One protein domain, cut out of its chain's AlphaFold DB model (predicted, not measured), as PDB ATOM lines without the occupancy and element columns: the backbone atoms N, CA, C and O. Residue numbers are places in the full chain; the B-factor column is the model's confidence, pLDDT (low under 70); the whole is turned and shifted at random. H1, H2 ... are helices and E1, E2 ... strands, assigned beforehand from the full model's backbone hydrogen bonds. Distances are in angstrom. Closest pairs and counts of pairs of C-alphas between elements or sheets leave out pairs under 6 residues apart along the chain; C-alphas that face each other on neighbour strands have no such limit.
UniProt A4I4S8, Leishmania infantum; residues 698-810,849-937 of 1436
ATOM      1  N   THR A 698     -56.562   9.616  50.972       78.78
ATOM      2  CA  THR A 698     -56.211  11.002  50.665       78.78
ATOM      3  C   THR A 698     -54.700  11.145  50.473       78.78
ATOM      4  O   THR A 698     -53.928  11.094  51.428       78.78
ATOM      5  N   CYS A 699     -54.270  11.455  49.252       77.21
ATOM      6  CA  CYS A 699     -52.903  11.882  48.966       77.21
ATOM      7  C   CYS A 699     -52.803  13.422  48.953       77.21
ATOM      8  O   CYS A 699     -53.095  14.068  47.950       77.21
ATOM      9  N   ASN A 700     -52.388  14.057  50.058       68.30
ATOM     10  CA  ASN A 700     -52.238  15.526  50.153       68.30
ATOM     11  C   ASN A 700     -50.871  15.951  50.750       68.30
ATOM     12  O   ASN A 700     -49.931  15.161  50.779       68.30
ATOM     13  N   ALA A 701     -50.700  17.204  51.198       56.50
ATOM     14  CA  ALA A 701     -49.424  17.663  51.783       56.50
ATOM     15  C   ALA A 701     -49.033  17.012  53.119       56.50
ATOM     16  O   ALA A 701     -47.875  17.110  53.513       56.50
ATOM     17  N   SER A 702     -49.952  16.332  53.808       57.66
ATOM     18  CA  SER A 702     -49.560  15.481  54.938       57.66
ATOM     19  C   SER A 702     -48.670  14.318  54.481       57.66
ATOM     20  O   SER A 702     -47.730  13.977  55.196       57.66
ATOM     21  N   ALA A 703     -48.905  13.800  53.266       57.56
ATOM     22  CA  ALA A 703     -48.103  12.756  52.631       57.56
ATOM     23  C   ALA A 703     -46.843  13.305  51.928       57.56
ATOM     24  O   ALA A 703     -45.800  12.662  51.958       57.56
ATOM     25  N   TRP A 704     -46.904  14.513  51.349       57.38
ATOM     26  CA  TRP A 704     -45.792  15.146  50.616       57.38
ATOM     27  C   TRP A 704     -45.372  16.489  51.242       57.38
ATOM     28  O   TRP A 704     -45.974  17.523  50.940       57.38
ATOM     29  N   LYS A 705     -44.330  16.491  52.091       48.22
ATOM     30  CA  LYS A 705     -43.871  17.668  52.876       48.22
ATOM     31  C   LYS A 705     -42.725  18.489  52.258       48.22
ATOM     32  O   LYS A 705     -42.109  19.301  52.948       48.22
ATOM     33  N   THR A 706     -42.410  18.295  50.982       45.57
ATOM     34  CA  THR A 706     -41.154  18.784  50.392       45.57
ATOM     35  C   THR A 706     -41.334  19.980  49.440       45.57
ATOM     36  O   THR A 706     -42.329  20.121  48.730       45.57
ATOM     37  N   TYR A 707     -40.334  20.867  49.461       43.59
ATOM     38  CA  TYR A 707     -40.190  22.127  48.709       43.59
ATOM     39  C   TYR A 707     -40.402  21.997  47.176       43.59
ATOM     40  O   TYR A 707     -39.934  21.025  46.601       43.59
ATOM     41  N   PRO A 708     -40.983  22.972  46.441       45.84
ATOM     42  CA  PRO A 708     -41.127  22.909  44.979       45.84
ATOM     43  C   PRO A 708     -39.777  23.074  44.247       45.84
ATOM     44  O   PRO A 708     -39.436  24.129  43.718       45.84
ATOM     45  N   ASN A 709     -38.984  22.006  44.203       50.79
ATOM     46  CA  ASN A 709     -37.823  21.833  43.328       50.79
ATOM     47  C   ASN A 709     -38.173  20.770  42.272       50.79
ATOM     48  O   ASN A 709     -38.934  19.853  42.552       50.79
ATOM     49  N   ARG A 710     -37.585  20.825  41.070       47.22
ATOM     50  CA  ARG A 710     -37.689  19.740  40.070       47.22
ATOM     51  C   ARG A 710     -37.333  18.354  40.626       47.22
ATOM     52  O   ARG A 710     -37.818  17.363  40.104       47.22
ATOM     53  N   LYS A 711     -36.498  18.281  41.670       46.34
ATOM     54  CA  LYS A 711     -36.182  17.034  42.394       46.34
ATOM     55  C   LYS A 711     -37.328  16.500  43.275       46.34
ATOM     56  O   LYS A 711     -37.160  15.446  43.870       46.34
ATOM     57  N   VAL A 712     -38.426  17.244  43.412       48.60
ATOM     58  CA  VAL A 712     -39.509  16.994  44.378       48.60
ATOM     59  C   VAL A 712     -40.804  16.534  43.724       48.60
ATOM     60  O   VAL A 712     -41.653  15.973  44.407       48.60
ATOM     61  N   TRP A 713     -40.948  16.645  42.403       55.13
ATOM     62  CA  TRP A 713     -41.819  15.702  41.706       55.13
ATOM     63  C   TRP A 713     -41.234  14.316  41.987       55.13
ATOM     64  O   TRP A 713     -40.199  13.968  41.420       55.13
ATOM     65  N   ASP A 714     -41.775  13.583  42.965       54.75
ATOM     66  CA  ASP A 714     -41.176  12.335  43.449       54.75
ATOM     67  C   ASP A 714     -41.478  11.189  42.480       54.75
ATOM     68  O   ASP A 714     -42.131  10.177  42.747       54.75
ATOM     69  N   ILE A 715     -40.963  11.370  41.278       55.86
ATOM     70  CA  ILE A 715     -40.800  10.317  40.311       55.86
ATOM     71  C   ILE A 715     -39.423   9.656  40.425       55.86
ATOM     72  O   ILE A 715     -39.115   8.762  39.638       55.86
ATOM     73  N   THR A 716     -38.602  10.031  41.416       59.32
ATOM     74  CA  THR A 716     -37.322   9.361  41.684       59.32
ATOM     75  C   THR A 716     -37.570   8.188  42.630       59.32
ATOM     76  O   THR A 716     -38.084   8.400  43.716       59.32
ATOM     77  N   PRO A 717     -37.341   6.915  42.248       56.63
ATOM     78  CA  PRO A 717     -37.602   5.787  43.150       56.63
ATOM     79  C   PRO A 717     -36.982   6.015  44.544       56.63
ATOM     80  O   PRO A 717     -35.778   6.231  44.638       56.63
ATOM     81  N   GLY A 718     -37.803   5.977  45.602       56.79
ATOM     82  CA  GLY A 718     -37.348   6.030  46.998       56.79
ATOM     83  C   GLY A 718     -37.088   7.415  47.615       56.79
ATOM     84  O   GLY A 718     -36.470   7.457  48.675       56.79
ATOM     85  N   ALA A 719     -37.519   8.536  47.015       54.43
ATOM     86  CA  ALA A 719     -37.173   9.884  47.488       54.43
ATOM     87  C   ALA A 719     -38.367  10.736  47.982       54.43
ATOM     88  O   ALA A 719     -38.805  11.648  47.294       54.43
ATOM     89  N   GLY A 720     -38.786  10.575  49.242       59.53
ATOM     90  CA  GLY A 720     -39.666  11.541  49.932       59.53
ATOM     91  C   GLY A 720     -40.998  10.974  50.418       59.53
ATOM     92  O   GLY A 720     -41.521  11.466  51.416       59.53
ATOM     93  N   TYR A 721     -41.490   9.906  49.791       67.50
ATOM     94  CA  TYR A 721     -42.612   9.109  50.288       67.50
ATOM     95  C   TYR A 721     -42.305   7.611  50.146       67.50
ATOM     96  O   TYR A 721     -41.939   7.128  49.072       67.50
ATOM     97  N   ALA A 722     -42.448   6.869  51.243       74.73
ATOM     98  CA  ALA A 722     -42.383   5.412  51.247       74.73
ATOM     99  C   ALA A 722     -43.808   4.858  51.201       74.73
ATOM    100  O   ALA A 722     -44.669   5.333  51.941       74.73
ATOM    101  N   ARG A 723     -44.047   3.857  50.348       84.06
ATOM    102  CA  ARG A 723     -45.343   3.174  50.307       84.06
ATOM    103  C   ARG A 723     -45.684   2.595  51.676       84.06
ATOM    104  O   ARG A 723     -44.800   2.068  52.358       84.06
ATOM    105  N   LYS A 724     -46.961   2.630  52.052       81.14
ATOM    106  CA  LYS A 724     -47.445   2.057  53.316       81.14
ATOM    107  C   LYS A 724     -47.254   0.546  53.370       81.14
ATOM    108  O   LYS A 724     -46.993  -0.003  54.435       81.14
ATOM    109  N   ASP A 725     -47.364  -0.124  52.224       80.49
ATOM    110  CA  ASP A 725     -47.171  -1.574  52.110       80.49
ATOM    111  C   ASP A 725     -45.694  -2.020  52.164       80.49
ATOM    112  O   ASP A 725     -45.402  -3.211  52.034       80.49
ATOM    113  N   GLY A 726     -44.754  -1.078  52.324       80.12
ATOM    114  CA  GLY A 726     -43.317  -1.342  52.396       80.12
ATOM    115  C   GLY A 726     -42.676  -1.777  51.071       80.12
ATOM    116  O   GLY A 726     -41.485  -2.092  51.048       80.12
ATOM    117  N   ARG A 727     -43.422  -1.807  49.956       83.07
ATOM    118  CA  ARG A 727     -42.879  -2.145  48.631       83.07
ATOM    119  C   ARG A 727     -42.048  -0.991  48.086       83.07
ATOM    120  O   ARG A 727     -42.380   0.182  48.257       83.07
ATOM    121  N   THR A 728     -40.975  -1.313  47.371       81.66
ATOM    122  CA  THR A 728     -40.171  -0.290  46.701       81.66
ATOM    123  C   THR A 728     -40.909   0.264  45.481       81.66
ATOM    124  O   THR A 728     -41.633  -0.436  44.771       81.66
ATOM    125  N   VAL A 729     -40.743   1.562  45.233       80.72
ATOM    126  CA  VAL A 729     -41.342   2.234  44.074       80.72
ATOM    127  C   VAL A 729     -40.666   1.731  42.793       80.72
ATOM    128  O   VAL A 729     -39.440   1.700  42.731       80.72
ATOM    129  N   ASN A 730     -41.454   1.399  41.765       79.34
ATOM    130  CA  ASN A 730     -41.070   0.653  40.555       79.34
ATOM    131  C   ASN A 730     -40.812  -0.842  40.774       79.34
ATOM    132  O   ASN A 730     -40.391  -1.515  39.829       79.34
ATOM    133  N   ASP A 731     -41.065  -1.394  41.965       81.69
ATOM    134  CA  ASP A 731     -41.053  -2.846  42.072       81.69
ATOM    135  C   ASP A 731     -42.151  -3.436  41.188       81.69
ATOM    136  O   ASP A 731     -43.231  -2.875  40.989       81.69
ATOM    137  N   MET A 732     -41.853  -4.606  40.654       87.39
ATOM    138  CA  MET A 732     -42.760  -5.370  39.825       87.39
ATOM    139  C   MET A 732     -42.747  -6.810  40.304       87.39
ATOM    140  O   MET A 732     -41.685  -7.412  40.476       87.39
ATOM    141  N   LYS A 733     -43.935  -7.388  40.439       88.16
ATOM    142  CA  LYS A 733     -44.124  -8.819  40.630       88.16
ATOM    143  C   LYS A 733     -44.808  -9.394  39.400       88.16
ATOM    144  O   LYS A 733     -45.843  -8.898  38.970       88.16
ATOM    145  N   VAL A 734     -44.251 -10.464  38.854       90.40
ATOM    146  CA  VAL A 734     -44.866 -11.231  37.766       90.40
ATOM    147  C   VAL A 734     -45.262 -12.592  38.309       90.40
ATOM    148  O   VAL A 734     -44.488 -13.217  39.024       90.40
ATOM    149  N   THR A 735     -46.475 -13.038  38.003       88.38
ATOM    150  CA  THR A 735     -46.970 -14.370  38.371       88.38
ATOM    151  C   THR A 735     -47.770 -14.965  37.221       88.38
ATOM    152  O   THR A 735     -48.315 -14.235  36.393       88.38
ATOM    153  N   TRP A 736     -47.862 -16.291  37.165       86.79
ATOM    154  CA  TRP A 736     -48.744 -16.993  36.235       86.79
ATOM    155  C   TRP A 736     -49.923 -17.602  36.994       86.79
ATOM    156  O   TRP A 736     -49.712 -18.331  37.968       86.79
ATOM    157  N   ARG A 737     -51.155 -17.267  36.590       81.89
ATOM    158  CA  ARG A 737     -52.408 -17.747  37.207       81.89
ATOM    159  C   ARG A 737     -53.509 -17.830  36.154       81.89
ATOM    160  O   ARG A 737     -53.612 -16.936  35.320       81.89
ATOM    161  N   ASN A 738     -54.350 -18.865  36.185       76.45
ATOM    162  CA  ASN A 738     -55.493 -19.013  35.260       76.45
ATOM    163  C   ASN A 738     -55.121 -18.849  33.767       76.45
ATOM    164  O   ASN A 738     -55.759 -18.083  33.043       76.45
ATOM    165  N   LYS A 739     -54.051 -19.518  33.307       80.96
ATOM    166  CA  LYS A 739     -53.517 -19.392  31.928       80.96
ATOM    167  C   LYS A 739     -53.238 -17.939  31.498       80.96
ATOM    168  O   LYS A 739     -53.312 -17.602  30.315       80.96
ATOM    169  N   SER A 740     -52.958 -17.071  32.467       87.31
ATOM    170  CA  SER A 740     -52.735 -15.648  32.258       87.31
ATOM    171  C   SER A 740     -51.470 -15.193  32.977       87.31
ATOM    172  O   SER A 740     -51.189 -15.600  34.108       87.31
ATOM    173  N   LEU A 741     -50.725 -14.303  32.326       91.23
ATOM    174  CA  LEU A 741     -49.681 -13.525  32.970       91.23
ATOM    175  C   LEU A 741     -50.349 -12.432  33.803       91.23
ATOM    176  O   LEU A 741     -51.080 -11.599  33.266       91.23
ATOM    177  N   VAL A 742     -50.074 -12.437  35.101       91.63
ATOM    178  CA  VAL A 742     -50.514 -11.405  36.037       91.63
ATOM    179  C   VAL A 742     -49.300 -10.596  36.472       91.63
ATOM    180  O   VAL A 742     -48.362 -11.132  37.068       91.63
ATOM    181  N   VAL A 743     -49.325  -9.304  36.174       91.32
ATOM    182  CA  VAL A 743     -48.265  -8.347  36.491       91.32
ATOM    183  C   VAL A 743     -48.786  -7.384  37.543       91.32
ATOM    184  O   VAL A 743     -49.799  -6.734  37.316       91.32
ATOM    185  N   LEU A 744     -48.086  -7.272  38.668       92.24
ATOM    186  CA  LEU A 744     -48.302  -6.222  39.654       92.24
ATOM    187  C   LEU A 744     -47.156  -5.220  39.571       92.24
ATOM    188  O   LEU A 744     -45.999  -5.629  39.667       92.24
ATOM    189  N   VAL A 745     -47.460  -3.935  39.416       91.02
ATOM    190  CA  VAL A 745     -46.462  -2.856  39.451       91.02
ATOM    191  C   VAL A 745     -46.776  -1.921  40.606       91.02
ATOM    192  O   VAL A 745     -47.855  -1.334  40.665       91.02
ATOM    193  N   TYR A 746     -45.820  -1.797  41.521       90.13
ATOM    194  CA  TYR A 746     -45.914  -0.959  42.708       90.13
ATOM    195  C   TYR A 746     -45.323   0.408  42.386       90.13
ATOM    196  O   TYR A 746     -44.142   0.558  42.071       90.13
ATOM    197  N   SER A 747     -46.166   1.427  42.428       85.82
ATOM    198  CA  SER A 747     -45.834   2.776  41.983       85.82
ATOM    199  C   SER A 747     -46.372   3.821  42.957       85.82
ATOM    200  O   SER A 747     -46.949   3.477  43.989       85.82
ATOM    201  N   LEU A 748     -46.159   5.095  42.644       80.56
ATOM    202  CA  LEU A 748     -46.730   6.209  43.387       80.56
ATOM    203  C   LEU A 748     -47.540   7.082  42.440       80.56
ATOM    204  O   LEU A 748     -47.131   7.338  41.303       80.56
ATOM    205  N   ILE A 749     -48.667   7.560  42.948       77.01
ATOM    206  CA  ILE A 749     -49.474   8.605  42.338       77.01
ATOM    207  C   ILE A 749     -49.425   9.774  43.325       77.01
ATOM    208  O   ILE A 749     -49.960   9.691  44.424       77.01
ATOM    209  N   GLY A 750     -48.724  10.860  42.983       71.98
ATOM    210  CA  GLY A 750     -48.567  11.968  43.927       71.98
ATOM    211  C   GLY A 750     -47.813  13.178  43.387       71.98
ATOM    212  O   GLY A 750     -47.012  13.090  42.469       71.98
ATOM    213  N   ASN A 751     -48.060  14.338  43.997       68.00
ATOM    214  CA  ASN A 751     -47.258  15.554  43.811       68.00
ATOM    215  C   ASN A 751     -47.055  16.054  42.357       68.00
ATOM    216  O   ASN A 751     -45.958  16.476  41.992       68.00
ATOM    217  N   LEU A 752     -48.117  16.050  41.541       69.94
ATOM    218  CA  LEU A 752     -48.085  16.471  40.123       69.94
ATOM    219  C   LEU A 752     -47.099  15.657  39.259       69.94
ATOM    220  O   LEU A 752     -46.611  16.134  38.232       69.94
ATOM    221  N   GLY A 753     -46.808  14.432  39.688       73.70
ATOM    222  CA  GLY A 753     -46.073  13.424  38.951       73.70
ATOM    223  C   GLY A 753     -46.772  12.083  39.102       73.70
ATOM    224  O   GLY A 753     -47.582  11.860  40.010       73.70
ATOM    225  N   VAL A 754     -46.505  11.187  38.164       75.84
ATOM    226  CA  VAL A 754     -47.264   9.952  38.104       75.84
ATOM    227  C   VAL A 754     -46.452   8.836  37.459       75.84
ATOM    228  O   VAL A 754     -45.630   9.092  36.579       75.84
ATOM    229  N   ARG A 755     -46.642   7.599  37.927       81.04
ATOM    230  CA  ARG A 755     -45.898   6.419  37.472       81.04
ATOM    231  C   ARG A 755     -46.827   5.287  37.085       81.04
ATOM    232  O   ARG A 755     -47.788   5.010  37.797       81.04
ATOM    233  N   PHE A 756     -46.501   4.607  35.994       81.07
ATOM    234  CA  PHE A 756     -47.345   3.574  35.415       81.07
ATOM    235  C   PHE A 756     -46.566   2.564  34.585       81.07
ATOM    236  O   PHE A 756     -45.532   2.890  34.003       81.07
ATOM    237  N   PRO A 757     -47.091   1.338  34.464       85.34
ATOM    238  CA  PRO A 757     -46.580   0.370  33.518       85.34
ATOM    239  C   PRO A 757     -46.993   0.672  32.072       85.34
ATOM    240  O   PRO A 757     -48.127   1.044  31.782       85.34
ATOM    241  N   THR A 758     -46.093   0.407  31.135       82.66
ATOM    242  CA  THR A 758     -46.365   0.399  29.691       82.66
ATOM    243  C   THR A 758     -45.489  -0.642  28.993       82.66
ATOM    244  O   THR A 758     -44.457  -1.034  29.529       82.66
ATOM    245  N   PHE A 759     -45.860  -1.113  27.800       82.79
ATOM    246  CA  PHE A 759     -44.960  -1.936  26.969       82.79
ATOM    247  C   PHE A 759     -44.229  -1.126  25.890       82.79
ATOM    248  O   PHE A 759     -43.335  -1.645  25.218       82.79
ATOM    249  N   GLU A 760     -44.600   0.141  25.728       77.59
ATOM    250  CA  GLU A 760     -43.953   1.100  24.841       77.59
ATOM    251  C   GLU A 760     -43.872   2.449  25.572       77.59
ATOM    252  O   GLU A 760     -44.920   2.995  25.929       77.59
ATOM    253  N   PRO A 761     -42.665   2.972  25.858       79.24
ATOM    254  CA  PRO A 761     -42.524   4.303  26.431       79.24
ATOM    255  C   PRO A 761     -43.102   5.360  25.494       79.24
ATOM    256  O   PRO A 761     -43.052   5.207  24.270       79.24
ATOM    257  N   ILE A 762     -43.581   6.467  26.046       73.43
ATOM    258  CA  ILE A 762     -44.055   7.589  25.239       73.43
ATOM    259  C   ILE A 762     -42.882   8.172  24.433       73.43
ATOM    260  O   ILE A 762     -41.938   8.749  24.977       73.43
ATOM    261  N   THR A 763     -42.948   8.082  23.104       66.60
ATOM    262  CA  THR A 763     -41.965   8.711  22.213       66.60
ATOM    263  C   THR A 763     -42.391  10.136  21.872       66.60
ATOM    264  O   THR A 763     -42.900  10.398  20.785       66.60
ATOM    265  N   THR A 764     -42.187  11.089  22.778       61.15
ATOM    266  CA  THR A 764     -42.353  12.516  22.450       61.15
ATOM    267  C   THR A 764     -41.022  13.222  22.277       61.15
ATOM    268  O   THR A 764     -40.051  12.940  22.979       61.15
ATOM    269  N   SER A 765     -40.976  14.209  21.378       59.07
ATOM    270  CA  SER A 765     -39.883  15.178  21.363       59.07
ATOM    271  C   SER A 765     -39.782  15.843  22.734       59.07
ATOM    272  O   SER A 765     -40.790  16.318  23.259       59.07
ATOM    273  N   GLN A 766     -38.576  15.906  23.305       59.18
ATOM    274  CA  GLN A 766     -38.332  16.635  24.548       59.18
ATOM    275  C   GLN A 766     -38.960  18.036  24.427       59.18
ATOM    276  O   GLN A 766     -38.647  18.751  23.474       59.18
ATOM    277  N   ARG A 767     -39.813  18.430  25.391       58.69
ATOM    278  CA  ARG A 767     -40.596  19.691  25.392       58.69
ATOM    279  C   ARG A 767     -41.858  19.717  24.503       58.69
ATOM    280  O   ARG A 767     -42.315  20.808  24.162       58.69
ATOM    281  N   ALA A 768     -42.415  18.567  24.122       63.75
ATOM    282  CA  ALA A 768     -43.720  18.490  23.450       63.75
ATOM    283  C   ALA A 768     -44.873  18.943  24.360       63.75
ATOM    284  O   ALA A 768     -44.734  18.933  25.584       63.75
ATOM    285  N   TYR A 769     -46.001  19.317  23.747       68.03
ATOM    286  CA  TYR A 769     -47.233  19.592  24.479       68.03
ATOM    287  C   TYR A 769     -47.939  18.280  24.867       68.03
ATOM    288  O   TYR A 769     -47.764  17.260  24.205       68.03
ATOM    289  N   MET A 770     -48.736  18.281  25.937       70.09
ATOM    290  CA  MET A 770     -49.604  17.146  26.277       70.09
ATOM    291  C   MET A 770     -50.959  17.269  25.559       70.09
ATOM    292  O   MET A 770     -51.993  17.421  26.202       70.09
ATOM    293  N   GLU A 771     -50.951  17.279  24.223       72.44
ATOM    294  CA  GLU A 771     -52.159  17.378  23.386       72.44
ATOM    295  C   GLU A 771     -52.409  16.069  22.622       72.44
ATOM    296  O   GLU A 771     -51.472  15.304  22.378       72.44
ATOM    297  N   PRO A 772     -53.644  15.802  22.155       74.92
ATOM    298  CA  PRO A 772     -53.969  14.508  21.569       74.92
ATOM    299  C   PRO A 772     -53.082  14.102  20.377       74.92
ATOM    300  O   PRO A 772     -52.699  12.947  20.210       74.92
ATOM    301  N   LYS A 773     -52.711  15.086  19.553       72.30
ATOM    302  CA  LYS A 773     -51.845  14.917  18.377       72.30
ATOM    303  C   LYS A 773     -50.421  14.461  18.721       72.30
ATOM    304  O   LYS A 773     -49.784  13.842  17.875       72.30
ATOM    305  N   ASP A 774     -49.936  14.772  19.923       70.07
ATOM    306  CA  ASP A 774     -48.554  14.507  20.332       70.07
ATOM    307  C   ASP A 774     -48.358  13.032  20.729       70.07
ATOM    308  O   ASP A 774     -47.240  12.529  20.684       70.07
ATOM    309  N   PHE A 775     -49.453  12.311  21.015       70.11
ATOM    310  CA  PHE A 775     -49.453  10.868  21.297       70.11
ATOM    311  C   PHE A 775     -50.091  10.027  20.187       70.11
ATOM    312  O   PHE A 775     -50.091   8.804  20.284       70.11
ATOM    313  N   ALA A 776     -50.604  10.638  19.113       65.45
ATOM    314  CA  ALA A 776     -51.242   9.909  18.010       65.45
ATOM    315  C   ALA A 776     -50.308   8.880  17.335       65.45
ATOM    316  O   ALA A 776     -50.778   7.930  16.713       65.45
ATOM    317  N   GLY A 777     -48.988   9.071  17.465       61.88
ATOM    318  CA  GLY A 777     -47.958   8.135  17.010       61.88
ATOM    319  C   GLY A 777     -47.562   7.053  18.021       61.88
ATOM    320  O   GLY A 777     -46.654   6.294  17.730       61.88
ATOM    321  N   SER A 778     -48.177   6.991  19.203       63.62
ATOM    322  CA  SER A 778     -47.844   6.001  20.245       63.62
ATOM    323  C   SER A 778     -49.083   5.381  20.894       63.62
ATOM    324  O   SER A 778     -49.000   4.296  21.461       63.62
ATOM    325  N   VAL A 779     -50.252   6.033  20.810       64.82
ATOM    326  CA  VAL A 779     -51.497   5.529  21.395       64.82
ATOM    327  C   VAL A 779     -52.666   5.649  20.421       64.82
ATOM    328  O   VAL A 779     -52.902   6.696  19.818       64.82
ATOM    329  N   ALA A 780     -53.413   4.554  20.261       62.97
ATOM    330  CA  ALA A 780     -54.601   4.526  19.419       62.97
ATOM    331  C   ALA A 780     -55.774   5.285  20.082       62.97
ATOM    332  O   ALA A 780     -55.945   5.174  21.297       62.97
ATOM    333  N   PRO A 781     -56.643   5.969  19.307       61.01
ATOM    334  CA  PRO A 781     -57.792   6.713  19.839       61.01
ATOM    335  C   PRO A 781     -58.778   5.899  20.688       61.01
ATOM    336  O   PRO A 781     -59.500   6.481  21.482       61.01
ATOM    337  N   GLY A 782     -58.834   4.575  20.502       57.99
ATOM    338  CA  GLY A 782     -59.702   3.664  21.261       57.99
ATOM    339  C   GLY A 782     -58.980   2.855  22.342       57.99
ATOM    340  O   GLY A 782     -59.499   1.837  22.787       57.99
ATOM    341  N   SER A 783     -57.761   3.236  22.738       61.52
ATOM    342  CA  SER A 783     -57.041   2.511  23.789       61.52
ATOM    343  C   SER A 783     -57.893   2.442  25.070       61.52
ATOM    344  O   SER A 783     -58.267   3.493  25.593       61.52
ATOM    345  N   PRO A 784     -58.182   1.245  25.620       53.29
ATOM    346  CA  PRO A 784     -59.137   1.093  26.719       53.29
ATOM    347  C   PRO A 784     -58.730   1.807  28.012       53.29
ATOM    348  O   PRO A 784     -59.572   1.985  28.882       53.29
ATOM    349  N   GLY A 785     -57.467   2.213  28.154       56.42
ATOM    350  CA  GLY A 785     -57.003   2.964  29.318       56.42
ATOM    351  C   GLY A 785     -56.452   4.355  29.008       56.42
ATOM    352  O   GLY A 785     -55.774   4.953  29.845       56.42
ATOM    353  N   PHE A 786     -56.750   4.901  27.822       62.85
ATOM    354  CA  PHE A 786     -56.454   6.299  27.517       62.85
ATOM    355  C   PHE A 786     -57.487   6.939  26.591       62.85
ATOM    356  O   PHE A 786     -57.478   6.717  25.382       62.85
ATOM    357  N   GLU A 787     -58.302   7.835  27.153       67.53
ATOM    358  CA  GLU A 787     -59.154   8.719  26.364       67.53
ATOM    359  C   GLU A 787     -58.336   9.911  25.853       67.53
ATOM    360  O   GLU A 787     -58.100  10.897  26.555       67.53
ATOM    361  N   MET A 788     -57.891   9.811  24.601       69.19
ATOM    362  CA  MET A 788     -57.067  10.825  23.941       69.19
ATOM    363  C   MET A 788     -57.753  12.197  23.908       69.19
ATOM    364  O   MET A 788     -57.077  13.217  24.040       69.19
ATOM    365  N   SER A 789     -59.085  12.249  23.775       70.62
ATOM    366  CA  SER A 789     -59.831  13.515  23.745       70.62
ATOM    367  C   SER A 789     -59.755  14.297  25.062       70.62
ATOM    368  O   SER A 789     -59.789  15.529  25.034       70.62
ATOM    369  N   CYS A 790     -59.524  13.623  26.197       71.20
ATOM    370  CA  CYS A 790     -59.347  14.263  27.500       71.20
ATOM    371  C   CYS A 790     -58.053  15.101  27.615       71.20
ATOM    372  O   CYS A 790     -57.863  15.755  28.641       71.20
ATOM    373  N   LEU A 791     -57.159  15.083  26.611       71.01
ATOM    374  CA  LEU A 791     -55.975  15.953  26.548       71.01
ATOM    375  C   LEU A 791     -56.209  17.294  25.832       71.01
ATOM    376  O   LEU A 791     -55.343  18.167  25.880       71.01
ATOM    377  N   ALA A 792     -57.333  17.473  25.135       69.69
ATOM    378  CA  ALA A 792     -57.530  18.633  24.267       69.69
ATOM    379  C   ALA A 792     -57.468  19.967  25.035       69.69
ATOM    380  O   ALA A 792     -58.152  20.148  26.041       69.69
ATOM    381  N   ASN A 793     -56.684  20.920  24.516       61.62
ATOM    382  CA  ASN A 793     -56.490  22.280  25.047       61.62
ATOM    383  C   ASN A 793     -55.833  22.361  26.435       61.62
ATOM    384  O   ASN A 793     -55.592  23.461  26.929       61.62
ATOM    385  N   GLN A 794     -55.506  21.229  27.061       61.45
ATOM    386  CA  GLN A 794     -54.998  21.201  28.431       61.45
ATOM    387  C   GLN A 794     -53.607  21.818  28.516       61.45
ATOM    388  O   GLN A 794     -53.369  22.691  29.338       61.45
ATOM    389  N   GLY A 795     -52.704  21.482  27.592       63.13
ATOM    390  CA  GLY A 795     -51.348  22.037  27.590       63.13
ATOM    391  C   GLY A 795     -51.237  23.551  27.337       63.13
ATOM    392  O   GLY A 795     -50.122  24.046  27.188       63.13
ATOM    393  N   ARG A 796     -52.354  24.285  27.253       62.01
ATOM    394  CA  ARG A 796     -52.394  25.721  26.945       62.01
ATOM    395  C   ARG A 796     -52.656  26.606  28.160       62.01
ATOM    396  O   ARG A 796     -52.287  27.778  28.125       62.01
ATOM    397  N   THR A 797     -53.262  26.075  29.222       59.70
ATOM    398  CA  THR A 797     -53.680  26.863  30.391       59.70
ATOM    399  C   THR A 797     -53.429  26.126  31.710       59.70
ATOM    400  O   THR A 797     -53.442  24.899  31.779       59.70
ATOM    401  N   GLY A 798     -53.177  26.896  32.773       63.13
ATOM    402  CA  GLY A 798     -52.999  26.393  34.138       63.13
ATOM    403  C   GLY A 798     -51.569  26.487  34.695       63.13
ATOM    404  O   GLY A 798     -50.605  26.703  33.963       63.13
ATOM    405  N   MET A 799     -51.441  26.305  36.009       67.03
ATOM    406  CA  MET A 799     -50.210  26.284  36.813       67.03
ATOM    407  C   MET A 799     -50.250  25.204  37.897       67.03
ATOM    408  O   MET A 799     -51.324  24.776  38.318       67.03
ATOM    409  N   GLY A 800     -49.087  24.824  38.438       67.44
ATOM    410  CA  GLY A 800     -49.042  23.939  39.602       67.44
ATOM    411  C   GLY A 800     -49.789  24.546  40.795       67.44
ATOM    412  O   GLY A 800     -50.488  23.832  41.513       67.44
ATOM    413  N   GLU A 801     -49.737  25.876  40.944       64.24
ATOM    414  CA  GLU A 801     -50.476  26.614  41.980       64.24
ATOM    415  C   GLU A 801     -51.995  26.635  41.787       64.24
ATOM    416  O   GLU A 801     -52.732  26.753  42.767       64.24
ATOM    417  N   ASP A 802     -52.475  26.461  40.554       63.79
ATOM    418  CA  ASP A 802     -53.909  26.377  40.273       63.79
ATOM    419  C   ASP A 802     -54.521  25.121  40.904       63.79
ATOM    420  O   ASP A 802     -55.681  25.128  41.317       63.79
ATOM    421  N   VAL A 803     -53.721  24.062  41.046       66.04
ATOM    422  CA  VAL A 803     -54.098  22.808  41.709       66.04
ATOM    423  C   VAL A 803     -53.681  22.811  43.182       66.04
ATOM    424  O   VAL A 803     -54.431  22.333  44.032       66.04
ATOM    425  N   TRP A 804     -52.507  23.358  43.514       69.07
ATOM    426  CA  TRP A 804     -51.948  23.317  44.866       69.07
ATOM    427  C   TRP A 804     -51.169  24.580  45.241       69.07
ATOM    428  O   TRP A 804     -50.071  24.819  44.742       69.07
ATOM    429  N   LYS A 805     -51.680  25.348  46.206       66.38
ATOM    430  CA  LYS A 805     -51.037  26.571  46.698       66.38
ATOM    431  C   LYS A 805     -50.224  26.295  47.962       66.38
ATOM    432  O   LYS A 805     -50.760  25.808  48.955       66.38
ATOM    433  N   TRP A 806     -48.942  26.653  47.965       63.53
ATOM    434  CA  TRP A 806     -48.113  26.598  49.173       63.53
ATOM    435  C   TRP A 806     -48.374  27.812  50.080       63.53
ATOM    436  O   TRP A 806     -48.477  28.942  49.606       63.53
ATOM    437  N   PHE A 807     -48.487  27.572  51.386       57.40
ATOM    438  CA  PHE A 807     -48.600  28.595  52.433       57.40
ATOM    439  C   PHE A 807     -47.255  28.848  53.133       57.40
ATOM    440  O   PHE A 807     -46.995  29.973  53.556       57.40
ATOM    441  N   SER A 808     -46.395  27.825  53.237       54.27
ATOM    442  CA  SER A 808     -45.021  27.930  53.744       54.27
ATOM    443  C   SER A 808     -44.052  27.049  52.946       54.27
ATOM    444  O   SER A 808     -44.392  25.923  52.580       54.27
ATOM    445  N   LEU A 809     -42.832  27.549  52.699       52.19
ATOM    446  CA  LEU A 809     -41.745  26.807  52.048       52.19
ATOM    447  C   LEU A 809     -40.591  26.549  53.029       52.19
ATOM    448  O   LEU A 809     -39.872  27.470  53.410       52.19
ATOM    449  N   THR A 810     -40.375  25.286  53.383       50.04
ATOM    450  CA  THR A 810     -39.177  24.773  54.071       50.04
ATOM    451  C   THR A 810     -38.773  23.454  53.409       50.04
ATOM    452  O   THR A 810     -39.620  22.797  52.800       50.04
ATOM    453  N   ALA A 849     -56.430  12.018  33.555       56.70
ATOM    454  CA  ALA A 849     -56.100  11.267  32.325       56.70
ATOM    455  C   ALA A 849     -54.644  11.432  31.837       56.70
ATOM    456  O   ALA A 849     -54.167  12.564  31.800       56.70
ATOM    457  N   PRO A 850     -54.024  10.392  31.244       51.59
ATOM    458  CA  PRO A 850     -54.204   8.967  31.510       51.59
ATOM    459  C   PRO A 850     -53.131   8.450  32.451       51.59
ATOM    460  O   PRO A 850     -52.010   8.923  32.410       51.59
ATOM    461  N   LEU A 851     -53.427   7.350  33.121       55.28
ATOM    462  CA  LEU A 851     -52.492   6.248  33.216       55.28
ATOM    463  C   LEU A 851     -53.349   4.996  33.282       55.28
ATOM    464  O   LEU A 851     -53.803   4.647  34.347       55.28
ATOM    465  N   LEU A 852     -53.656   4.346  32.176       51.86
ATOM    466  CA  LEU A 852     -53.987   2.923  32.169       51.86
ATOM    467  C   LEU A 852     -53.396   2.413  30.841       51.86
ATOM    468  O   LEU A 852     -54.070   2.097  29.872       51.86
ATOM    469  N   THR A 853     -52.059   2.409  30.788       53.27
ATOM    470  CA  THR A 853     -51.243   1.395  30.088       53.27
ATOM    471  C   THR A 853     -51.529   1.126  28.585       53.27
ATOM    472  O   THR A 853     -52.413   0.331  28.241       53.27
ATOM    473  N   PRO A 854     -50.739   1.664  27.638       47.59
ATOM    474  CA  PRO A 854     -50.809   1.236  26.246       47.59
ATOM    475  C   PRO A 854     -50.030  -0.070  26.023       47.59
ATOM    476  O   PRO A 854     -48.815  -0.156  26.187       47.59
ATOM    477  N   ALA A 855     -50.756  -1.102  25.602       45.60
ATOM    478  CA  ALA A 855     -50.257  -2.098  24.653       45.60
ATOM    479  C   ALA A 855     -51.418  -2.733  23.913       45.60
ATOM    480  O   ALA A 855     -51.598  -3.951  23.905       45.60
ATOM    481  N   ASN A 856     -52.233  -1.887  23.296       51.81
ATOM    482  CA  ASN A 856     -52.875  -2.344  22.090       51.81
ATOM    483  C   ASN A 856     -53.185  -1.199  21.135       51.81
ATOM    484  O   ASN A 856     -54.149  -0.460  21.318       51.81
ATOM    485  N   TYR A 857     -52.409  -1.115  20.059       49.50
ATOM    486  CA  TYR A 857     -52.766  -0.273  18.925       49.50
ATOM    487  C   TYR A 857     -54.066  -0.745  18.238       49.50
ATOM    488  O   TYR A 857     -54.812   0.058  17.687       49.50
ATOM    489  N   THR A 858     -54.395  -2.043  18.306       52.43
ATOM    490  CA  THR A 858     -55.503  -2.650  17.542       52.43
ATOM    491  C   THR A 858     -56.902  -2.471  18.144       52.43
ATOM    492  O   THR A 858     -57.842  -3.079  17.643       52.43
ATOM    493  N   ASN A 859     -57.090  -1.635  19.177       53.37
ATOM    494  CA  ASN A 859     -58.412  -1.339  19.767       53.37
ATOM    495  C   ASN A 859     -59.184  -2.589  20.268       53.37
ATOM    496  O   ASN A 859     -60.400  -2.569  20.433       53.37
ATOM    497  N   THR A 860     -58.491  -3.711  20.488       55.27
ATOM    498  CA  THR A 860     -59.073  -4.945  21.039       55.27
ATOM    499  C   THR A 860     -58.643  -5.118  22.502       55.27
ATOM    500  O   THR A 860     -57.540  -4.753  22.900       55.27
ATOM    501  N   SER A 861     -59.484  -5.639  23.388       59.16
ATOM    502  CA  SER A 861     -59.073  -5.885  24.780       59.16
ATOM    503  C   SER A 861     -58.186  -7.141  24.859       59.16
ATOM    504  O   SER A 861     -58.659  -8.219  25.210       59.16
ATOM    505  N   LEU A 862     -56.905  -7.039  24.485       69.19
ATOM    506  CA  LEU A 862     -55.936  -8.148  24.577       69.19
ATOM    507  C   LEU A 862     -55.408  -8.365  26.010       69.19
ATOM    508  O   LEU A 862     -54.734  -9.350  26.295       69.19
ATOM    509  N   GLY A 863     -55.750  -7.477  26.936       75.05
ATOM    510  CA  GLY A 863     -55.496  -7.611  28.364       75.05
ATOM    511  C   GLY A 863     -56.362  -6.626  29.138       75.05
ATOM    512  O   GLY A 863     -56.962  -5.724  28.546       75.05
ATOM    513  N   ARG A 864     -56.437  -6.804  30.458       78.68
ATOM    514  CA  ARG A 864     -57.092  -5.855  31.365       78.68
ATOM    515  C   ARG A 864     -56.059  -5.289  32.319       78.68
ATOM    516  O   ARG A 864     -55.335  -6.052  32.952       78.68
ATOM    517  N   TRP A 865     -56.059  -3.973  32.449       82.20
ATOM    518  CA  TRP A 865     -55.382  -3.292  33.536       82.20
ATOM    519  C   TRP A 865     -56.402  -2.773  34.537       82.20
ATOM    520  O   TRP A 865     -57.489  -2.329  34.162       82.20
ATOM    521  N   THR A 866     -56.044  -2.859  35.808       84.91
ATOM    522  CA  THR A 866     -56.723  -2.187  36.910       84.91
ATOM    523  C   THR A 866     -55.685  -1.488  37.775       84.91
ATOM    524  O   THR A 866     -54.518  -1.887  37.792       84.91
ATOM    525  N   VAL A 867     -56.100  -0.462  38.503       85.49
ATOM    526  CA  VAL A 867     -55.262   0.244  39.472       85.49
ATOM    527  C   VAL A 867     -55.998   0.343  40.796       85.49
ATOM    528  O   VAL A 867     -57.186   0.662  40.827       85.49
ATOM    529  N   ASP A 868     -55.285   0.022  41.867       88.94
ATOM    530  CA  ASP A 868     -55.716   0.238  43.243       88.94
ATOM    531  C   ASP A 868     -54.901   1.390  43.837       88.94
ATOM    532  O   ASP A 868     -53.667   1.352  43.786       88.94
ATOM    533  N   VAL A 869     -55.584   2.423  44.329       86.47
ATOM    534  CA  VAL A 869     -54.989   3.648  44.877       86.47
ATOM    535  C   VAL A 869     -55.352   3.772  46.358       86.47
ATOM    536  O   VAL A 869     -56.522   3.939  46.682       86.47
ATOM    537  N   ASP A 870     -54.358   3.713  47.246       87.09
ATOM    538  CA  ASP A 870     -54.502   3.911  48.700       87.09
ATOM    539  C   ASP A 870     -53.635   5.089  49.137       87.09
ATOM    540  O   ASP A 870     -52.405   4.979  49.162       87.09
ATOM    541  N   ASP A 871     -54.248   6.225  49.465       84.80
ATOM    542  CA  ASP A 871     -53.516   7.484  49.626       84.80
ATOM    543  C   ASP A 871     -52.598   7.709  48.409       84.80
ATOM    544  O   ASP A 871     -53.082   7.838  47.294       84.80
ATOM    545  N   CYS A 872     -51.271   7.762  48.558       81.01
ATOM    546  CA  CYS A 872     -50.365   7.970  47.420       81.01
ATOM    547  C   CYS A 872     -49.850   6.664  46.783       81.01
ATOM    548  O   CYS A 872     -49.128   6.712  45.778       81.01
ATOM    549  N   ASP A 873     -50.193   5.504  47.347       87.04
ATOM    550  CA  ASP A 873     -49.758   4.195  46.866       87.04
ATOM    551  C   ASP A 873     -50.605   3.795  45.663       87.04
ATOM    552  O   ASP A 873     -51.825   3.751  45.746       87.04
ATOM    553  N   ALA A 874     -49.964   3.450  44.547       86.70
ATOM    554  CA  ALA A 874     -50.668   2.989  43.354       86.70
ATOM    555  C   ALA A 874     -50.176   1.613  42.918       86.70
ATOM    556  O   ALA A 874     -48.996   1.441  42.588       86.70
ATOM    557  N   THR A 875     -51.067   0.628  42.931       91.11
ATOM    558  CA  THR A 875     -50.776  -0.761  42.565       91.11
ATOM    559  C   THR A 875     -51.488  -1.112  41.267       91.11
ATOM    560  O   THR A 875     -52.705  -1.285  41.228       91.11
ATOM    561  N   TRP A 876     -50.721  -1.248  40.190       89.23
ATOM    562  CA  TRP A 876     -51.245  -1.633  38.882       89.23
ATOM    563  C   TRP A 876     -51.311  -3.144  38.775       89.23
ATOM    564  O   TRP A 876     -50.311  -3.806  39.037       89.23
ATOM    565  N   THR A 877     -52.439  -3.687  38.330       89.99
ATOM    566  CA  THR A 877     -52.603  -5.113  38.039       89.99
ATOM    567  C   THR A 877     -52.947  -5.306  36.569       89.99
ATOM    568  O   THR A 877     -54.014  -4.901  36.116       89.99
ATOM    569  N   GLY A 878     -52.041  -5.928  35.821       88.40
ATOM    570  CA  GLY A 878     -52.228  -6.299  34.422       88.40
ATOM    571  C   GLY A 878     -52.485  -7.791  34.296       88.40
ATOM    572  O   GLY A 878     -51.705  -8.587  34.813       88.40
ATOM    573  N   VAL A 879     -53.556  -8.179  33.608       88.28
ATOM    574  CA  VAL A 879     -53.904  -9.581  33.345       88.28
ATOM    575  C   VAL A 879     -53.934  -9.823  31.841       88.28
ATOM    576  O   VAL A 879     -54.757  -9.247  31.123       88.28
ATOM    577  N   PHE A 880     -53.051 -10.704  31.373       87.92
ATOM    578  CA  PHE A 880     -52.893 -11.049  29.962       87.92
ATOM    579  C   PHE A 880     -53.072 -12.546  29.774       87.92
ATOM    580  O   PHE A 880     -52.193 -13.331  30.130       87.92
ATOM    581  N   ALA A 881     -54.201 -12.952  29.197       85.04
ATOM    582  CA  ALA A 881     -54.395 -14.342  28.810       85.04
ATOM    583  C   ALA A 881     -53.323 -14.757  27.792       85.04
ATOM    584  O   ALA A 881     -53.011 -13.996  26.873       85.04
ATOM    585  N   GLN A 882     -52.797 -15.976  27.919       81.26
ATOM    586  CA  GLN A 882     -51.785 -16.527  27.009       81.26
ATOM    587  C   GLN A 882     -52.171 -16.363  25.530       81.26
ATOM    588  O   GLN A 882     -51.350 -15.984  24.698       81.26
ATOM    589  N   SER A 883     -53.447 -16.607  25.223       75.30
ATOM    590  CA  SER A 883     -54.041 -16.515  23.885       75.30
ATOM    591  C   SER A 883     -54.044 -15.098  23.302       75.30
ATOM    592  O   SER A 883     -54.089 -14.934  22.081       75.30
ATOM    593  N   SER A 884     -53.973 -14.075  24.154       78.44
ATOM    594  CA  SER A 884     -53.906 -12.674  23.748       78.44
ATOM    595  C   SER A 884     -52.474 -12.167  23.592       78.44
ATOM    596  O   SER A 884     -52.235 -11.305  22.753       78.44
ATOM    597  N   MET A 885     -51.514 -12.709  24.352       82.86
ATOM    598  CA  MET A 885     -50.122 -12.230  24.362       82.86
ATOM    599  C   MET A 885     -49.473 -12.267  22.974       82.86
ATOM    600  O   MET A 885     -48.829 -11.300  22.576       82.86
ATOM    601  N   GLY A 886     -49.694 -13.340  22.205       77.29
ATOM    602  CA  GLY A 886     -49.171 -13.468  20.837       77.29
ATOM    603  C   GLY A 886     -49.766 -12.476  19.827       77.29
ATOM    604  O   GLY A 886     -49.209 -12.300  18.750       77.29
ATOM    605  N   LYS A 887     -50.877 -11.810  20.170       77.89
ATOM    606  CA  LYS A 887     -51.568 -10.824  19.321       77.89
ATOM    607  C   LYS A 887     -51.221  -9.378  19.687       77.89
ATOM    608  O   LYS A 887     -51.635  -8.458  18.987       77.89
ATOM    609  N   MET A 888     -50.503  -9.163  20.789       80.98
ATOM    610  CA  MET A 888     -50.136  -7.826  21.251       80.98
ATOM    611  C   MET A 888     -49.027  -7.250  20.372       80.98
ATOM    612  O   MET A 888     -47.943  -7.829  20.268       80.98
ATOM    613  N   VAL A 889     -49.282  -6.082  19.788       79.27
ATOM    614  CA  VAL A 889     -48.342  -5.362  18.920       79.27
ATOM    615  C   VAL A 889     -48.117  -3.936  19.415       79.27
ATOM    616  O   VAL A 889     -49.016  -3.318  19.995       79.27
ATOM    617  N   LYS A 890     -46.902  -3.437  19.185       77.30
ATOM    618  CA  LYS A 890     -46.496  -2.041  19.379       77.30
ATOM    619  C   LYS A 890     -46.986  -1.171  18.222       77.30
ATOM    620  O   LYS A 890     -47.509  -1.689  17.232       77.30
ATOM    621  N   TYR A 891     -46.796   0.143  18.325       71.14
ATOM    622  CA  TYR A 891     -47.191   1.088  17.278       71.14
ATOM    623  C   TYR A 891     -46.568   0.790  15.900       71.14
ATOM    624  O   TYR A 891     -47.242   0.892  14.877       71.14
ATOM    625  N   ASP A 892     -45.301   0.371  15.860       74.42
ATOM    626  CA  ASP A 892     -44.585   0.033  14.619       74.42
ATOM    627  C   ASP A 892     -45.009  -1.316  13.994       74.42
ATOM    628  O   ASP A 892     -44.474  -1.720  12.959       74.42
ATOM    629  N   GLY A 893     -45.963  -2.021  14.613       75.74
ATOM    630  CA  GLY A 893     -46.424  -3.347  14.208       75.74
ATOM    631  C   GLY A 893     -45.553  -4.501  14.713       75.74
ATOM    632  O   GLY A 893     -45.892  -5.661  14.473       75.74
ATOM    633  N   SER A 894     -44.454  -4.227  15.425       83.22
ATOM    634  CA  SER A 894     -43.647  -5.274  16.055       83.22
ATOM    635  C   SER A 894     -44.396  -5.919  17.232       83.22
ATOM    636  O   SER A 894     -45.196  -5.261  17.903       83.22
ATOM    637  N   PRO A 895     -44.175  -7.213  17.518       84.27
ATOM    638  CA  PRO A 895     -44.854  -7.874  18.622       84.27
ATOM    639  C   PRO A 895     -44.321  -7.380  19.976       84.27
ATOM    640  O   PRO A 895     -43.116  -7.206  20.168       84.27
ATOM    641  N   VAL A 896     -45.219  -7.207  20.950       84.83
ATOM    642  CA  VAL A 896     -44.850  -6.923  22.350       84.83
ATOM    643  C   VAL A 896     -44.088  -8.103  22.953       84.83
ATOM    644  O   VAL A 896     -43.128  -7.919  23.702       84.83
ATOM    645  N   TRP A 897     -44.503  -9.313  22.581       88.77
ATOM    646  CA  TRP A 897     -43.928 -10.570  23.031       88.77
ATOM    647  C   TRP A 897     -43.279 -11.298  21.860       88.77
ATOM    648  O   TRP A 897     -43.942 -11.639  20.884       88.77
ATOM    649  N   SER A 898     -41.981 -11.566  21.955       88.15
ATOM    650  CA  SER A 898     -41.212 -12.200  20.881       88.15
ATOM    651  C   SER A 898     -40.571 -13.507  21.339       88.15
ATOM    652  O   SER A 898     -40.127 -13.632  22.483       88.15
ATOM    653  N   PHE A 899     -40.509 -14.495  20.442       87.06
ATOM    654  CA  PHE A 899     -39.828 -15.759  20.709       87.06
ATOM    655  C   PHE A 899     -38.314 -15.605  20.531       87.06
ATOM    656  O   PHE A 899     -37.781 -15.562  19.416       87.06
ATOM    657  N   VAL A 900     -37.597 -15.533  21.650       86.35
ATOM    658  CA  VAL A 900     -36.135 -15.333  21.678       86.35
ATOM    659  C   VAL A 900     -35.351 -16.646  21.716       86.35
ATOM    660  O   VAL A 900     -34.155 -16.662  21.434       86.35
ATOM    661  N   GLY A 901     -36.043 -17.749  21.993       84.14
ATOM    662  CA  GLY A 901     -35.556 -19.124  21.936       84.14
ATOM    663  C   GLY A 901     -36.720 -20.091  21.705       84.14
ATOM    664  O   GLY A 901     -37.869 -19.656  21.619       84.14
ATOM    665  N   LYS A 902     -36.436 -21.399  21.603       84.31
ATOM    666  CA  LYS A 902     -37.485 -22.430  21.491       84.31
ATOM    667  C   LYS A 902     -38.434 -22.322  22.683       84.31
ATOM    668  O   LYS A 902     -37.980 -22.467  23.815       84.31
ATOM    669  N   LEU A 903     -39.712 -22.055  22.419       87.03
ATOM    670  CA  LEU A 903     -40.766 -21.924  23.426       87.03
ATOM    671  C   LEU A 903     -40.428 -20.933  24.548       87.03
ATOM    672  O   LEU A 903     -40.888 -21.069  25.679       87.03
ATOM    673  N   GLN A 904     -39.617 -19.924  24.232       88.47
ATOM    674  CA  GLN A 904     -39.191 -18.898  25.171       88.47
ATOM    675  C   GLN A 904     -39.686 -17.539  24.694       88.47
ATOM    676  O   GLN A 904     -39.160 -16.977  23.729       88.47
ATOM    677  N   LEU A 905     -40.692 -17.024  25.390       88.70
ATOM    678  CA  LEU A 905     -41.324 -15.748  25.113       88.70
ATOM    679  C   LEU A 905     -40.678 -14.660  25.973       88.70
ATOM    680  O   LEU A 905     -40.518 -14.825  27.182       88.70
ATOM    681  N   GLN A 906     -40.309 -13.544  25.354       89.89
ATOM    682  CA  GLN A 906     -39.767 -12.382  26.048       89.89
ATOM    683  C   GLN A 906     -40.587 -11.138  25.713       89.89
ATOM    684  O   GLN A 906     -40.888 -10.886  24.546       89.89
ATOM    685  N   GLY A 907     -40.888 -10.349  26.741       90.34
ATOM    686  CA  GLY A 907     -41.454  -9.009  26.631       90.34
ATOM    687  C   GLY A 907     -40.693  -8.035  27.526       90.34
ATOM    688  O   GLY A 907     -39.981  -8.445  28.446       90.34
ATOM    689  N   THR A 908     -40.843  -6.743  27.258       90.05
ATOM    690  CA  THR A 908     -40.291  -5.680  28.105       90.05
ATOM    691  C   THR A 908     -41.439  -4.817  28.595       90.05
ATOM    692  O   THR A 908     -42.214  -4.302  27.792       90.05
ATOM    693  N   LEU A 909     -41.542  -4.686  29.913       89.63
ATOM    694  CA  LEU A 909     -42.443  -3.757  30.571       89.63
ATOM    695  C   LEU A 909     -41.623  -2.581  31.092       89.63
ATOM    696  O   LEU A 909     -40.545  -2.765  31.645       89.63
ATOM    697  N   TYR A 910     -42.134  -1.377  30.944       87.19
ATOM    698  CA  TYR A 910     -41.512  -0.157  31.414       87.19
ATOM    699  C   TYR A 910     -42.347   0.395  32.561       87.19
ATOM    700  O   TYR A 910     -43.551   0.553  32.396       87.19
ATOM    701  N   SER A 911     -41.728   0.688  33.705       86.44
ATOM    702  CA  SER A 911     -42.321   1.614  34.672       86.44
ATOM    703  C   SER A 911     -41.949   3.015  34.212       86.44
ATOM    704  O   SER A 911     -40.811   3.451  34.394       86.44
ATOM    705  N   GLU A 912     -42.872   3.674  33.525       83.01
ATOM    706  CA  GLU A 912     -42.702   5.027  33.026       83.01
ATOM    707  C   GLU A 912     -43.238   6.024  34.048       83.01
ATOM    708  O   GLU A 912     -44.304   5.855  34.637       83.01
ATOM    709  N   ALA A 913     -42.457   7.065  34.280       80.66
ATOM    710  CA  ALA A 913     -42.784   8.179  35.127       80.66
ATOM    711  C   ALA A 913     -42.899   9.439  34.282       80.66
ATOM    712  O   ALA A 913     -41.983   9.775  33.529       80.66
ATOM    713  N   VAL A 914     -44.015  10.141  34.432       77.67
ATOM    714  CA  VAL A 914     -44.344  11.336  33.662       77.67
ATOM    715  C   VAL A 914     -44.682  12.453  34.641       77.67
ATOM    716  O   VAL A 914     -45.419  12.261  35.610       77.67
ATOM    717  N   GLN A 915     -44.095  13.623  34.415       76.30
ATOM    718  CA  GLN A 915     -44.262  14.802  35.263       76.30
ATOM    719  C   GLN A 915     -44.317  16.071  34.419       76.30
ATOM    720  O   GLN A 915     -43.718  16.137  33.340       76.30
ATOM    721  N   ALA A 916     -44.988  17.098  34.934       73.71
ATOM    722  CA  ALA A 916     -44.879  18.441  34.383       73.71
ATOM    723  C   ALA A 916     -43.398  18.844  34.292       73.71
ATOM    724  O   ALA A 916     -42.643  18.518  35.187       73.71
ATOM    725  N   ARG A 917     -42.952  19.558  33.253       71.34
ATOM    726  CA  ARG A 917     -41.553  20.028  33.109       71.34
ATOM    727  C   ARG A 917     -41.259  21.287  33.924       71.34
ATOM    728  O   ARG A 917     -40.095  21.655  34.173       71.34
ATOM    729  N   SER A 918     -42.308  21.986  34.339       67.15
ATOM    730  CA  SER A 918     -42.234  23.181  35.168       67.15
ATOM    731  C   SER A 918     -43.495  23.321  36.006       67.15
ATOM    732  O   SER A 918     -44.586  23.035  35.529       67.15
ATOM    733  N   TRP A 919     -43.358  23.840  37.228       67.16
ATOM    734  CA  TRP A 919     -44.496  24.259  38.057       67.16
ATOM    735  C   TRP A 919     -45.253  25.456  37.451       67.16
ATOM    736  O   TRP A 919     -46.371  25.767  37.855       67.16
ATOM    737  N   LEU A 920     -44.619  26.133  36.489       61.85
ATOM    738  CA  LEU A 920     -45.018  27.439  35.968       61.85
ATOM    739  C   LEU A 920     -45.259  27.450  34.461       61.85
ATOM    740  O   LEU A 920     -45.993  28.308  33.982       61.85
ATOM    741  N   GLU A 921     -44.608  26.549  33.721       61.21
ATOM    742  CA  GLU A 921     -44.813  26.405  32.280       61.21
ATOM    743  C   GLU A 921     -45.864  25.307  32.042       61.21
ATOM    744  O   GLU A 921     -45.504  24.126  32.101       61.21
ATOM    745  N   PRO A 922     -47.146  25.641  31.783       60.37
ATOM    746  CA  PRO A 922     -48.102  24.659  31.300       60.37
ATOM    747  C   PRO A 922     -47.647  24.031  29.985       60.37
ATOM    748  O   PRO A 922     -47.025  24.673  29.133       60.37
ATOM    749  N   GLY A 923     -48.007  22.761  29.828       64.01
ATOM    750  CA  GLY A 923     -48.010  22.072  28.549       64.01
ATOM    751  C   GLY A 923     -46.845  21.140  28.295       64.01
ATOM    752  O   GLY A 923     -47.044  20.184  27.562       64.01
ATOM    753  N   GLN A 924     -45.681  21.331  28.911       72.68
ATOM    754  CA  GLN A 924     -44.513  20.483  28.649       72.68
ATOM    755  C   GLN A 924     -44.296  19.448  29.741       72.68
ATOM    756  O   GLN A 924     -44.452  19.758  30.918       72.68
ATOM    757  N   PHE A 925     -43.849  18.252  29.370       74.52
ATOM    758  CA  PHE A 925     -43.578  17.175  30.316       74.52
ATOM    759  C   PHE A 925     -42.182  16.578  30.135       74.52
ATOM    760  O   PHE A 925     -41.584  16.672  29.060       74.52
ATOM    761  N   ASP A 926     -41.672  15.989  31.213       76.18
ATOM    762  CA  ASP A 926     -40.501  15.119  31.199       76.18
ATOM    763  C   ASP A 926     -40.974  13.679  31.455       76.18
ATOM    764  O   ASP A 926     -41.840  13.446  32.304       76.18
ATOM    765  N   ALA A 927     -40.406  12.726  30.717       77.30
ATOM    766  CA  ALA A 927     -40.661  11.299  30.876       77.30
ATOM    767  C   ALA A 927     -39.350  10.565  31.176       77.30
ATOM    768  O   ALA A 927     -38.313  10.830  30.560       77.30
ATOM    769  N   LEU A 928     -39.393   9.656  32.143       79.71
ATOM    770  CA  LEU A 928     -38.293   8.777  32.536       79.71
ATOM    771  C   LEU A 928     -38.856   7.373  32.710       79.71
ATOM    772  O   LEU A 928     -39.978   7.231  33.174       79.71
ATOM    773  N   TYR A 929     -38.097   6.328  32.399       82.99
ATOM    774  CA  TYR A 929     -38.582   4.963  32.590       82.99
ATOM    775  C   TYR A 929     -37.512   4.031  33.150       82.99
ATOM    776  O   TYR A 929     -36.322   4.182  32.864       82.99
ATOM    777  N   SER A 930     -37.950   3.024  33.908       84.09
ATOM    778  CA  SER A 930     -37.167   1.819  34.192       84.09
ATOM    779  C   SER A 930     -37.706   0.657  33.366       84.09
ATOM    780  O   SER A 930     -38.909   0.414  33.332       84.09
ATOM    781  N   SER A 931     -36.824  -0.056  32.671       87.86
ATOM    782  CA  SER A 931     -37.197  -1.227  31.875       87.86
ATOM    783  C   SER A 931     -37.062  -2.503  32.692       87.86
ATOM    784  O   SER A 931     -36.012  -2.722  33.295       87.86
ATOM    785  N   HIS A 932     -38.064  -3.370  32.602       88.29
ATOM    786  CA  HIS A 932     -38.069  -4.697  33.187       88.29
ATOM    787  C   HIS A 932     -38.327  -5.762  32.122       88.29
ATOM    788  O   HIS A 932     -39.336  -5.733  31.414       88.29
ATOM    789  N   ASN A 933     -37.420  -6.726  31.999       89.27
ATOM    790  CA  ASN A 933     -37.585  -7.835  31.064       89.27
ATOM    791  C   ASN A 933     -38.374  -8.961  31.724       89.27
ATOM    792  O   ASN A 933     -38.028  -9.419  32.810       89.27
ATOM    793  N   ILE A 934     -39.405  -9.449  31.044       91.77
ATOM    794  CA  ILE A 934     -40.185 -10.603  31.480       91.77
ATOM    795  C   ILE A 934     -39.872 -11.750  30.531       91.77
ATOM    796  O   ILE A 934     -40.046 -11.628  29.317       91.77
ATOM    797  N   LEU A 935     -39.398 -12.858  31.090       90.40
ATOM    798  CA  LEU A 935     -39.045 -14.066  30.356       90.40
ATOM    799  C   LEU A 935     -39.954 -15.211  30.798       90.40
ATOM    800  O   LEU A 935     -40.048 -15.510  31.989       90.40
ATOM    801  N   ILE A 936     -40.599 -15.854  29.833       91.71
ATOM    802  CA  ILE A 936     -41.506 -16.980  30.041       91.71
ATOM    803  C   ILE A 936     -40.973 -18.157  29.235       91.71
ATOM    804  O   ILE A 936     -40.928 -18.095  28.005       91.71
ATOM    805  N   ASN A 937     -40.594 -19.237  29.913       89.28
ATOM    806  CA  ASN A 937     -40.346 -20.506  29.244       89.28
ATOM    807  C   ASN A 937     -41.623 -21.333  29.298       89.28
ATOM    808  O   ASN A 937     -42.190 -21.556  30.370       89.28
TER     809      ASN A 937
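Overview. This is residues 698 to 810 and 849 to 937 of the 1436 residues of a protein of Leishmania infantum (UniProt A4I4S8). One long, strongly twisted antiparallel sheet forks into two groups of strands joined side by side through the short strand E3: E5, E6, E2 and E1 in one group, and E7, E8 and E9 in the other, where E8 and E9 make a long hairpin. Long loops with the small helices H1 and H2 gather to one side of this sheet, H4 sits by the end of E6, and the short pair H3 and E4 lies at one end of the longest axis, with E7 at the other. The printed part has 202 residues with four named helices and nine named strands: along the chain come first E1, E2 and E3, then the helices H1, H2 and H3, then E4, E5 and E6, then the helix H4, and last E7, E8 and E9; the sheet is branched, and its neighbour pairs, E1 and E2, E2 and E3, E2 and E6, E3 and E8, E5 and E6, E7 and E8, and E8 and E9, are antiparallel. Of the 91 residues in named elements, under half of those printed, 75 are in strands, and the class is mostly strand. The whole is compact, with a radius of gyration of the C-alphas of 17.6 A, yet elongated, with spans of 59 by 39 by 24 A.

Arrangement. E2, residues 740 to 750, has staggered neighbours: E1, residues 732 to 737, and E3, residues 753 to 758, lie on one side of it, and E6, residues 873 to 881, on the other side. E1, E2 and E3 form a meander, each strand the antiparallel neighbour of the one before. N 735 and O 742 of the hairpin E1 and E2 are 2.8 A apart, within hydrogen-bond range, as are N 753 and O 750 of the hairpin E2 and E3, at 3.1 A. E6 is antiparallel to E2 at 159 degrees, with N 743 and O 878 at 2.8 A. E5, residues 864 to 870, is an edge strand and forms a hairpin with E6, with N 866 and O 877 at 2.9 A. On the other side of E3 from E2 is E8, residues 904 to 916, with N 756 and O 912 at 2.9 A. E7, residues 897 to 901, lies on the same side of E8 as E3, and E9, residues 925 to 937, on the other side; E7, E8 and E9 form a second meander. N 906 and O 898 are 2.9 A apart, and N 911 and O 930 likewise 2.9 A. H4, residues 882 to 885, is on the sheet at a height over the sheet of 6.8 A, over none of the strands. H1, residues 772 to 775, and H2, residues 788 to 791, only just touch, with 3 pairs of C-alphas within 8 A, the closest those of Pro 772 and Met 788 at 5.4 A; neither is on the sheet. H3, residues 800 to 803, is not on it either, and meets E4, residues 804 to 808, only through their link; E4 pairs with no named strand. The four helices are too short for any O i to N i+4 pair, and each has one O i to N i+3 pair, within range.

Along the chain. E1 begins at C-alpha 732, (-42.760, -5.370, 39.825), and is 15.9 A long. E2 measures 30.3 A, E3 16.0 A, E5 20.1 A and E6 26.3 A from first to last C-alpha. E8 measures 38.9 A, starting at C-alpha 904, (-39.191, -18.898, 25.171). E9 measures 37.8 A and ends at C-alpha 937, (-40.346, -20.506, 29.244). E4 and E7 measure 12.2 A and 12.0 A, and H1, H2, H3 and H4 measure 5.8, 5.9, 5.6 and 5.3 A.

Size, cuts and confidence. The two C-alphas farthest apart are those of Phe 807 and Lys 902, at 60.7 A. Residues 811 to 848 are not printed, and C-alphas 810 and 849 are 30.7 A apart across this cut. The links E3 to H1, H1 to H2 and H4 to E7 are long. The mean pLDDT of the printed part is 72.7, and 83 residues are under 70, among them residues 700 to 721, 792 to 810 and 849 to 862.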